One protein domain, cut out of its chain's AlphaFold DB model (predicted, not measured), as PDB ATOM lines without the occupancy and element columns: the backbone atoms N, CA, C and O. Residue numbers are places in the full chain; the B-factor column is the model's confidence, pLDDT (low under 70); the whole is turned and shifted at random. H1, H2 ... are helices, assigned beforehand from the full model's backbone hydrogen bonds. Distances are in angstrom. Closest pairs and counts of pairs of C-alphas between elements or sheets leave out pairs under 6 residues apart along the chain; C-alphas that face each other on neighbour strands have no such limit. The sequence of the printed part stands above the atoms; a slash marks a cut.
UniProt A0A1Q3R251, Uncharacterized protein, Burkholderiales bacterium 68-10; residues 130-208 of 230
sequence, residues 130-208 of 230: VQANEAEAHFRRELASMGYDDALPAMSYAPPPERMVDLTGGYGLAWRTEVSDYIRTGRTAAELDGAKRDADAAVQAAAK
ATOM      1  N   VAL A 130     479.680 417.058 409.672       82.88
ATOM      2  CA  VAL A 130     478.756 417.578 408.651       82.88
ATOM      3  C   VAL A 130     477.309 417.319 409.060       82.88
ATOM      4  O   VAL A 130     476.509 418.251 409.080       82.88
ATOM      5  N   GLN A 131     476.995 416.090 409.474       84.44
ATOM      6  CA  GLN A 131     475.650 415.721 409.926       84.44
ATOM      7  C   GLN A 131     475.199 416.545 411.140       84.44
ATOM      8  O   GLN A 131     474.060 417.007 411.186       84.44
ATOM      9  N   ALA A 132     476.091 416.777 412.109       89.56
ATOM     10  CA  ALA A 132     475.792 417.605 413.275       89.56
ATOM     11  C   ALA A 132     475.495 419.065 412.889       89.56
ATOM     12  O   ALA A 132     474.541 419.657 413.394       89.56
ATOM     13  N   ASN A 133     476.267 419.633 411.957       87.81
ATOM     14  CA  ASN A 133     476.029 420.981 411.443       87.81
ATOM     15  C   ASN A 133     474.703 421.094 410.672       87.81
ATOM     16  O   ASN A 133     473.984 422.082 410.830       87.81
ATOM     17  N   GLU A 134     474.362 420.097 409.851       85.56
ATOM     18  CA  GLU A 134     473.085 420.052 409.125       85.56
ATOM     19  C   GLU A 134     471.889 419.956 410.080       85.56
ATOM     20  O   GLU A 134     470.884 420.643 409.873       85.56
ATOM     21  N   ALA A 135     472.011 419.155 411.145       89.12
ATOM     22  CA  ALA A 135     470.991 419.024 412.180       89.12
ATOM     23  C   ALA A 135     470.766 420.344 412.939       89.12
ATOM     24  O   ALA A 135     469.621 420.769 413.081       89.12
ATOM     25  N   GLU A 136     471.833 421.037 413.350       90.44
ATOM     26  CA  GLU A 136     471.751 422.368 413.978       90.44
ATOM     27  C   GLU A 136     471.081 423.389 413.041       90.44
ATOM     28  O   GLU A 136     470.187 424.136 413.445       90.44
ATOM     29  N   ALA A 137     471.456 423.403 411.757       86.62
ATOM     30  CA  ALA A 137     470.852 424.297 410.770       86.62
ATOM     31  C   ALA A 137     469.367 423.981 410.521       86.62
ATOM     32  O   ALA A 137     468.557 424.885 410.310       86.62
ATOM     33  N   HIS A 138     468.991 422.701 410.520       89.12
ATOM     34  CA  HIS A 138     467.595 422.284 410.431       89.12
ATOM     35  C   HIS A 138     466.796 422.742 411.654       89.12
ATOM     36  O   HIS A 138     465.807 423.449 411.484       89.12
ATOM     37  N   PHE A 139     467.287 422.453 412.859       89.69
ATOM     38  CA  PHE A 139     466.671 422.862 414.120       89.69
ATOM     39  C   PHE A 139     466.466 424.383 414.210       89.69
ATOM     40  O   PHE A 139     465.399 424.863 414.593       89.69
ATOM     41  N   ARG A 140     467.446 425.176 413.761       88.56
ATOM     42  CA  ARG A 140     467.312 426.639 413.682       88.56
ATOM     43  C   ARG A 140     466.238 427.101 412.707       88.56
ATOM     44  O   ARG A 140     465.516 428.045 413.011       88.56
ATOM     45  N   ARG A 141     466.117 426.453 411.544       89.38
ATOM     46  CA  ARG A 141     465.044 426.764 410.584       89.38
ATOM     47  C   ARG A 141     463.667 426.455 411.167       89.38
ATOM     48  O   ARG A 141     462.736 427.217 410.920       89.38
ATOM     49  N   GLU A 142     463.542 425.391 411.958       92.44
ATOM     50  CA  GLU A 142     462.301 425.090 412.677       92.44
ATOM     51  C   GLU A 142     461.975 426.173 413.713       92.44
ATOM     52  O   GLU A 142     460.861 426.695 413.700       92.44
ATOM     53  N   LEU A 143     462.941 426.588 414.542       92.06
ATOM     54  CA  LEU A 143     462.753 427.683 415.507       92.06
ATOM     55  C   LEU A 143     462.340 428.997 414.831       92.06
ATOM     56  O   LEU A 143     461.380 429.637 415.266       92.06
ATOM     57  N   ALA A 144     463.008 429.359 413.736       90.56
ATOM     58  CA  ALA A 144     462.673 430.539 412.942       90.56
ATOM     59  C   ALA A 144     461.246 430.459 412.369       90.56
ATOM     60  O   ALA A 144     460.494 431.429 412.417       90.56
ATOM     61  N   SER A 145     460.813 429.280 411.902       94.00
ATOM     62  CA  SER A 145     459.443 429.085 411.397       94.00
ATOM     63  C   SER A 145     458.358 429.286 412.463       94.00
ATOM     64  O   SER A 145     457.213 429.588 412.131       94.00
ATOM     65  N   MET A 146     458.723 429.156 413.742       95.12
ATOM     66  CA  MET A 146     457.856 429.415 414.892       95.12
ATOM     67  C   MET A 146     457.962 430.862 415.409       95.12
ATOM     68  O   MET A 146     457.277 431.208 416.368       95.12
ATOM     69  N   GLY A 147     458.795 431.709 414.790       93.12
ATOM     70  CA  GLY A 147     459.018 433.102 415.191       93.12
ATOM     71  C   GLY A 147     460.020 433.287 416.336       93.12
ATOM     72  O   GLY A 147     460.090 434.374 416.906       93.12
ATOM     73  N   TYR A 148     460.788 432.250 416.687       92.62
ATOM     74  CA  TYR A 148     461.837 432.306 417.711       92.62
ATOM     75  C   TYR A 148     463.219 432.528 417.086       92.62
ATOM     76  O   TYR A 148     464.156 431.758 417.319       92.62
ATOM     77  N   ASP A 149     463.341 433.577 416.274       85.00
ATOM     78  CA  ASP A 149     464.625 433.986 415.708       85.00
ATOM     79  C   ASP A 149     465.615 434.339 416.832       85.00
ATOM     80  O   ASP A 149     465.251 434.947 417.840       85.00
ATOM     81  N   ASP A 150     466.872 433.910 416.682       80.06
ATOM     82  CA  ASP A 150     467.983 434.185 417.610       80.06
ATOM     83  C   ASP A 150     467.781 433.754 419.078       80.06
ATOM     84  O   ASP A 150     468.527 434.168 419.967       80.06
ATOM     85  N   ALA A 151     466.835 432.848 419.350       86.00
ATOM     86  CA  ALA A 151     466.571 432.352 420.704       86.00
ATOM     87  C   ALA A 151     467.750 431.577 421.335       86.00
ATOM     88  O   ALA A 151     467.794 431.405 422.554       86.00
ATOM     89  N   LEU A 152     468.700 431.095 420.524       86.25
ATOM     90  CA  LEU A 152     469.851 430.295 420.955       86.25
ATOM     91  C   LEU A 152     471.153 430.752 420.272       86.25
ATOM     92  O   LEU A 152     471.119 431.222 419.129       86.25
ATOM     93  N   PRO A 153     472.326 430.572 420.916       84.25
ATOM     94  CA  PRO A 153     473.627 430.871 420.316       84.25
ATOM     95  C   PRO A 153     473.969 429.900 419.179       84.25
ATOM     96  O   PRO A 153     473.610 428.722 419.226       84.25
ATOM     97  N   ALA A 154     474.646 430.390 418.135       78.00
ATOM     98  CA  ALA A 154     475.061 429.562 417.000       78.00
ATOM     99  C   ALA A 154     476.244 428.680 417.395       78.00
ATOM    100  O   ALA A 154     477.314 429.192 417.715       78.00
ATOM    101  N   MET A 155     476.039 427.360 417.359       83.75
ATOM    102  CA  MET A 155     477.047 426.372 417.766       83.75
ATOM    103  C   MET A 155     477.546 425.496 416.613       83.75
ATOM    104  O   MET A 155     478.372 424.610 416.831       83.75
ATOM    105  N   SER A 156     477.080 425.738 415.384       78.88
ATOM    106  CA  SER A 156     477.579 425.033 414.204       78.88
ATOM    107  C   SER A 156     479.075 425.286 414.023       78.88
ATOM    108  O   SER A 156     479.534 426.432 414.077       78.88
ATOM    109  N   TYR A 157     479.827 424.235 413.728       74.19
ATOM    110  CA  TYR A 157     481.227 424.366 413.366       74.19
ATOM    111  C   TYR A 157     481.345 424.895 411.933       74.19
ATOM    112  O   TYR A 157     481.223 424.137 410.972       74.19
ATOM    113  N   ALA A 158     481.594 426.195 411.780       64.75
ATOM    114  CA  ALA A 158     481.955 426.797 410.501       64.75
ATOM    115  C   ALA A 158     483.475 427.039 410.466       64.75
ATOM    116  O   ALA A 158     483.987 427.776 411.315       64.75
ATOM    117  N   PRO A 159     484.232 426.437 409.529       55.78
ATOM    118  CA  PRO A 159     485.635 426.790 409.366       55.78
ATOM    119  C   PRO A 159     485.760 428.280 408.978       55.78
ATOM    120  O   PRO A 159     484.918 428.783 408.230       55.78
ATOM    121  N   PRO A 160     486.785 429.009 409.466       50.56
ATOM    122  CA  PRO A 160     486.991 430.417 409.131       50.56
ATOM    123  C   PRO A 160     487.042 430.647 407.613       50.56
ATOM    124  O   PRO A 160     487.539 429.776 406.896       50.56
ATOM    125  N   PRO A 161     486.628 431.824 407.107       52.59
ATOM    126  CA  PRO A 161     486.595 432.114 405.670       52.59
ATOM    127  C   PRO A 161     487.963 431.961 404.977       52.59
ATOM    128  O   PRO A 161     488.023 431.546 403.825       52.59
ATOM    129  N   GLU A 162     489.070 432.204 405.686       48.06
ATOM    130  CA  GLU A 162     490.445 432.013 405.187       48.06
ATOM    131  C   GLU A 162     490.875 430.534 405.088       48.06
ATOM    132  O   GLU A 162     491.907 430.211 404.502       48.06
ATOM    133  N   ARG A 163     490.088 429.619 405.666       47.25
ATOM    134  CA  ARG A 163     490.291 428.164 405.659       47.25
ATOM    135  C   ARG A 163     489.010 427.439 405.255       47.25
ATOM    136  O   ARG A 163     488.693 426.404 405.841       47.25
ATOM    137  N   MET A 164     488.267 427.968 404.280       47.03
ATOM    138  CA  MET A 164     487.146 427.232 403.696       47.03
ATOM    139  C   MET A 164     487.671 425.959 403.024       47.03
ATOM    140  O   MET A 164     488.013 425.923 401.844       47.03
ATOM    141  N   VAL A 165     487.721 424.886 403.808       51.25
ATOM    142  CA  VAL A 165     487.597 423.519 403.325       51.25
ATOM    143  C   VAL A 165     486.187 423.454 402.760       51.25
ATOM    144  O   VAL A 165     485.232 423.146 403.464       51.25
ATOM    145  N   ASP A 166     486.046 423.860 401.503       56.12
ATOM    146  CA  ASP A 166     484.807 423.704 400.764       56.12
ATOM    147  C   ASP A 166     484.579 422.200 400.580       56.12
ATOM    148  O   ASP A 166     485.113 421.569 399.660       56.12
ATOM    149  N   LEU A 167     483.856 421.612 401.536       53.16
ATOM    150  CA  LEU A 167     483.414 420.218 401.531       53.16
ATOM    151  C   LEU A 167     482.515 419.916 400.327       53.16
ATOM    152  O   LEU A 167     482.340 418.749 399.988       53.16
ATOM    153  N   THR A 168     481.991 420.951 399.668       51.19
ATOM    154  CA  THR A 168     480.998 420.854 398.599       51.19
ATOM    155  C   THR A 168     481.527 421.150 397.194       51.19
ATOM    156  O   THR A 168     480.946 420.645 396.238       51.19
ATOM    157  N   GLY A 169     482.622 421.900 397.027       51.69
ATOM    158  CA  GLY A 169     483.007 422.420 395.705       51.69
ATOM    159  C   GLY A 169     484.498 422.483 395.373       51.69
ATOM    160  O   GLY A 169     484.829 422.710 394.210       51.69
ATOM    161  N   GLY A 170     485.418 422.224 396.311       63.44
ATOM    162  CA  GLY A 170     486.848 422.334 396.001       63.44
ATOM    163  C   GLY A 170     487.740 421.414 396.817       63.44
ATOM    164  O   GLY A 170     487.986 420.268 396.451       63.44
ATOM    165  N   TYR A 171     488.264 421.933 397.924       65.50
ATOM    166  CA  TYR A 171     489.300 421.248 398.694       65.50
ATOM    167  C   TYR A 171     488.765 420.064 399.511       65.50
ATOM    168  O   TYR A 171     489.387 419.006 399.541       65.50
ATOM    169  N   GLY A 172     487.604 420.208 400.152       72.19
ATOM    170  CA  GLY A 172     487.050 419.159 401.003       72.19
ATOM    171  C   GLY A 172     486.508 417.971 400.207       72.19
ATOM    172  O   GLY A 172     486.716 416.830 400.612       72.19
ATOM    173  N   LEU A 173     485.901 418.214 399.039       73.38
ATOM    174  CA  LEU A 173     485.488 417.143 398.124       73.38
ATOM    175  C   LEU A 173     486.696 416.403 397.523       73.38
ATOM    176  O   LEU A 173     486.688 415.172 397.462       73.38
ATOM    177  N   ALA A 174     487.742 417.133 397.118       77.69
ATOM    178  CA  ALA A 174     488.986 416.538 396.630       77.69
ATOM    179  C   ALA A 174     489.650 415.675 397.713       77.69
ATOM    180  O   ALA A 174     489.897 414.492 397.486       77.69
ATOM    181  N   TRP A 175     489.822 416.220 398.921       85.00
ATOM    182  CA  TRP A 175     490.342 415.484 400.075       85.00
ATOM    183  C   TRP A 175     489.508 414.239 400.392       85.00
ATOM    184  O   TRP A 175     490.057 413.151 400.561       85.00
ATOM    185  N   ARG A 176     488.174 414.367 400.429       84.81
ATOM    186  CA  ARG A 176     487.267 413.243 400.688       84.81
ATOM    187  C   ARG A 176     487.447 412.143 399.647       84.81
ATOM    188  O   ARG A 176     487.484 410.968 400.007       84.81
ATOM    189  N   THR A 177     487.560 412.520 398.376       84.94
ATOM    190  CA  THR A 177     487.765 411.585 397.263       84.94
ATOM    191  C   THR A 177     489.107 410.874 397.398       84.94
ATOM    192  O   THR A 177     489.145 409.646 397.367       84.94
ATOM    193  N   GLU A 178     490.185 411.617 397.648       87.62
ATOM    194  CA  GLU A 178     491.528 411.064 397.846       87.62
ATOM    195  C   GLU A 178     491.593 410.101 399.036       87.62
ATOM    196  O   GLU A 178     492.129 409.000 398.910       87.62
ATOM    197  N   VAL A 179     491.024 410.476 400.185       89.69
ATOM    198  CA  VAL A 179     490.990 409.622 401.381       89.69
ATOM    199  C   VAL A 179     490.134 408.381 401.142       89.69
ATOM    200  O   VAL A 179     490.541 407.285 401.522       89.69
ATOM    201  N   SER A 180     488.989 408.517 400.474       89.50
ATOM    202  CA  SER A 180     488.123 407.376 400.140       89.50
ATOM    203  C   SER A 180     488.818 406.403 399.187       89.50
ATOM    204  O   SER A 180     488.776 405.187 399.393       89.50
ATOM    205  N   ASP A 181     489.509 406.920 398.171       90.25
ATOM    206  CA  ASP A 181     490.304 406.113 397.249       90.25
ATOM    207  C   ASP A 181     491.486 405.447 397.953       90.25
ATOM    208  O   ASP A 181     491.741 404.260 397.727       90.25
ATOM    209  N   TYR A 182     492.162 406.162 398.853       92.12
ATOM    210  CA  TYR A 182     493.230 405.608 399.674       92.12
ATOM    211  C   TYR A 182     492.729 404.472 400.570       92.12
ATOM    212  O   TYR A 182     493.327 403.401 400.576       92.12
ATOM    213  N   ILE A 183     491.611 404.650 401.278       91.88
ATOM    214  CA  ILE A 183     491.024 403.607 402.132       91.88
ATOM    215  C   ILE A 183     490.641 402.376 401.302       91.88
ATOM    216  O   ILE A 183     490.931 401.245 401.692       91.88
ATOM    217  N   ARG A 184     490.036 402.586 400.128       89.56
ATOM    218  CA  ARG A 184     489.587 401.506 399.242       89.56
ATOM    219  C   ARG A 184     490.737 400.722 398.616       89.56
ATOM    220  O   ARG A 184     490.629 399.513 398.433       89.56
ATOM    221  N   THR A 185     491.801 401.409 398.211       88.19
ATOM    222  CA  THR A 185     492.856 400.824 397.364       88.19
ATOM    223  C   THR A 185     494.176 400.599 398.095       88.19
ATOM    224  O   THR A 185     495.033 399.872 397.593       88.19
ATOM    225  N   GLY A 186     494.366 401.232 399.253       86.81
ATOM    226  CA  GLY A 186     495.638 401.322 399.966       86.81
ATOM    227  C   GLY A 186     496.715 402.122 399.230       86.81
ATOM    228  O   GLY A 186     497.878 402.059 399.624       86.81
ATOM    229  N   ARG A 187     496.353 402.835 398.153       85.00
ATOM    230  CA  ARG A 187     497.274 403.570 397.278       85.00
ATOM    231  C   ARG A 187     497.067 405.067 397.398       85.00
ATOM    232  O   ARG A 187     495.942 405.550 397.480       85.00
ATOM    233  N   THR A 188     498.166 405.801 397.366       83.50
ATOM    234  CA  THR A 188     498.161 407.263 397.273       83.50
ATOM    235  C   THR A 188     497.666 407.726 395.897       83.50
ATOM    236  O   THR A 188     497.720 406.974 394.922       83.50
ATOM    237  N   ALA A 189     497.242 408.991 395.790       77.31
ATOM    238  CA  ALA A 189     496.821 409.585 394.519       77.31
ATOM    239  C   ALA A 189     497.900 409.446 393.425       77.31
ATOM    240  O   ALA A 189     497.618 408.999 392.317       77.31
ATOM    241  N   ALA A 190     499.167 409.700 393.771       81.44
ATOM    242  CA  ALA A 190     500.291 409.557 392.846       81.44
ATOM    243  C   ALA A 190     500.501 408.109 392.359       81.44
ATOM    244  O   ALA A 190     500.848 407.891 391.198       81.44
ATOM    245  N   GLU A 191     500.283 407.111 393.222       83.31
ATOM    246  CA  GLU A 191     500.368 405.691 392.850       83.31
ATOM    247  C   GLU A 191     499.199 405.266 391.956       83.31
ATOM    248  O   GLU A 191     499.384 404.467 391.037       83.31
ATOM    249  N   LEU A 192     498.002 405.809 392.193       80.81
ATOM    250  CA  LEU A 192     496.839 405.588 391.335       80.81
ATOM    251  C   LEU A 192     497.032 406.223 389.956       80.81
ATOM    252  O   LEU A 192     496.783 405.565 388.949       80.81
ATOM    253  N   ASP A 193     497.533 407.452 389.890       80.88
ATOM    254  CA  ASP A 193     497.791 408.143 388.625       80.88
ATOM    255  C   ASP A 193     498.981 407.552 387.863       80.88
ATOM    256  O   ASP A 193     498.989 407.525 386.631       80.88
ATOM    257  N   GLY A 194     499.984 407.030 388.571       83.00
ATOM    258  CA  GLY A 194     501.023 406.185 387.981       83.00
ATOM    259  C   GLY A 194     500.426 404.929 387.344       83.00
ATOM    260  O   GLY A 194     500.608 404.702 386.153       83.00
ATOM    261  N   ALA A 195     499.626 404.175 388.102       82.25
ATOM    262  CA  ALA A 195     499.005 402.944 387.617       82.25
ATOM    263  C   ALA A 195     498.055 403.171 386.428       82.25
ATOM    264  O   ALA A 195     498.012 402.343 385.519       82.25
ATOM    265  N   LYS A 196     497.315 404.289 386.409       85.19
ATOM    266  CA  LYS A 196     496.486 404.687 385.261       85.19
ATOM    267  C   LYS A 196     497.342 404.934 384.022       85.19
ATOM    268  O   LYS A 196     497.065 404.354 382.981       85.19
ATOM    269  N   ARG A 197     498.421 405.716 384.146       87.62
ATOM    270  CA  ARG A 197     499.340 405.981 383.027       87.62
ATOM    271  C   ARG A 197     499.986 404.708 382.490       87.62
ATOM    272  O   ARG A 197     500.095 404.558 381.276       87.62
ATOM    273  N   ASP A 198     500.379 403.792 383.369       86.75
ATOM    274  CA  ASP A 198     500.956 402.508 382.968       86.75
ATOM    275  C   ASP A 198     499.925 401.631 382.242       86.75
ATOM    276  O   ASP A 198     500.239 401.013 381.222       86.75
ATOM    277  N   ALA A 199     498.676 401.613 382.721       86.62
ATOM    278  CA  ALA A 199     497.578 400.915 382.060       86.62
ATOM    279  C   ALA A 199     497.275 401.519 380.678       86.62
ATOM    280  O   ALA A 199     497.171 400.779 379.701       86.62
ATOM    281  N   ASP A 200     497.216 402.846 380.571       88.69
ATOM    282  CA  ASP A 200     497.010 403.548 379.304       88.69
ATOM    283  C   ASP A 200     498.150 403.254 378.321       88.69
ATOM    284  O   ASP A 200     497.908 402.932 377.157       88.69
ATOM    285  N   ALA A 201     499.400 403.284 378.788       89.62
ATOM    286  CA  ALA A 201     500.560 402.934 377.978       89.62
ATOM    287  C   ALA A 201     500.500 401.476 377.488       89.62
ATOM    288  O   ALA A 201     500.790 401.207 376.320       89.62
ATOM    289  N   ALA A 202     500.076 400.539 378.341       88.44
ATOM    290  CA  ALA A 202     499.896 399.136 377.974       88.44
ATOM    291  C   ALA A 202     498.782 398.947 376.930       88.44
ATOM    292  O   ALA A 202     498.966 398.210 375.961       88.44
ATOM    293  N   VAL A 203     497.656 399.653 377.075       90.50
ATOM    294  CA  VAL A 203     496.557 399.650 376.096       90.50
ATOM    295  C   VAL A 203     497.027 400.205 374.752       90.50
ATOM    296  O   VAL A 203     496.770 399.598 373.712       90.50
ATOM    297  N   GLN A 204     497.774 401.311 374.753       88.75
ATOM    298  CA  GLN A 204     498.337 401.890 373.529       88.75
ATOM    299  C   GLN A 204     499.353 400.951 372.865       88.75
ATOM    300  O   GLN A 204     499.336 400.776 371.643       88.75
ATOM    301  N   ALA A 205     500.205 400.290 373.653       87.56
ATOM    302  CA  ALA A 205     501.143 399.292 373.148       87.56
ATOM    303  C   ALA A 205     500.413 398.093 372.518       87.56
ATOM    304  O   ALA A 205     500.766 397.670 371.414       87.56
ATOM    305  N   ALA A 206     499.359 397.592 373.167       87.25
ATOM    306  CA  ALA A 206     498.529 396.508 372.651       87.25
ATOM    307  C   ALA A 206     497.794 396.905 371.359       87.25
ATOM    308  O   ALA A 206     497.791 396.143 370.391       87.25
ATOM    309  N   ALA A 207     497.240 398.119 371.294       88.75
ATOM    310  CA  ALA A 207     496.592 398.645 370.094       88.75
ATOM    311  C   ALA A 207     497.578 398.774 368.920       88.75
ATOM    312  O   ALA A 207     497.261 398.383 367.793       88.75
ATOM    313  N   LYS A 208     498.800 399.254 369.181       88.44
ATOM    314  CA  LYS A 208     499.870 399.345 368.178       88.44
ATOM    315  C   LYS A 208     500.310 397.965 367.687       88.44
ATOM    316  O   LYS A 208     500.483 397.774 366.483       88.44
TER     317      LYS A 208
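Overview. This is residues 130 to 208 of the 230 residues of an uncharacterized protein of Burkholderiales bacterium 68-10 (UniProt A0A1Q3R251). This is a long, open string of three separate helices, H1, H2 and H3, set one after another in a row along a rod, with few contacts among them. H1 runs out toward one end of the rod; there the chain turns near Gly 147 and a long unnamed stretch, residues 146 to 170, folds back along the length of H1 toward H2, while at the other end residues 196 to 208 of H3 stick out. You have 79 printed residues with three named helices in the order H1, H2, H3, holding 51 of those residues, and no named strand; the class is all helix. The whole is extended, with a radius of gyration of the C-alphas of 21.7 A, and the C-alphas span 71 by 24 by 20 A.

Arrangement. Start with H1, residues 130 to 145, which touches no helix. Pass over the long link of 25 residues and you reach H2, residues 171 to 185, which is apart from H1. A tight link of 3 residues then brings you to H3, residues 189 to 208, which is also apart from H1. H2 and H3 only just touch, with 3 pairs of C-alphas within 8 A. H2 touches H3 with residues 178 to 182 alone, and H3 touches H2 with residue 189 alone; the closest C-alphas of the two helices, those of Glu 178 and Ala 189, are 6.4 A apart. The lines of H2 and H3 stand at a steep tilt of 68 degrees, only just short of about perpendicular, and run the same way. In the backbones of H1, H2 and H3 you will find every O i to N i+4 pair within hydrogen-bond range.

Along the chain. Find C-alpha 130 at (478.756, 417.578, 408.651); from there H1 runs 22.6 A to C-alpha 145 at (459.443, 429.085, 411.397). Next find C-alpha 171 at (489.300, 421.248, 398.694), where H2 begins; its 15 residues run 20.8 A to C-alpha 185. H3, the longest helix with 20 residues, runs 28.4 A from C-alpha 189 to C-alpha 208 at (499.870, 399.345, 368.178).

Size, cuts and confidence. The two C-alphas farthest apart, those of Gly 147 and Lys 208, are 70.8 A apart. Residues 196 to 208 stand free; the body without them has 66 residues and spans 57 by 25 by 16 A. The printed part has no cut, and the link from H1 to H2 is long. Read the B-factor column for the model's confidence: the mean pLDDT of the printed part is 80.5, and residues 158 to 171, of which 171 belongs to H2, are under 70.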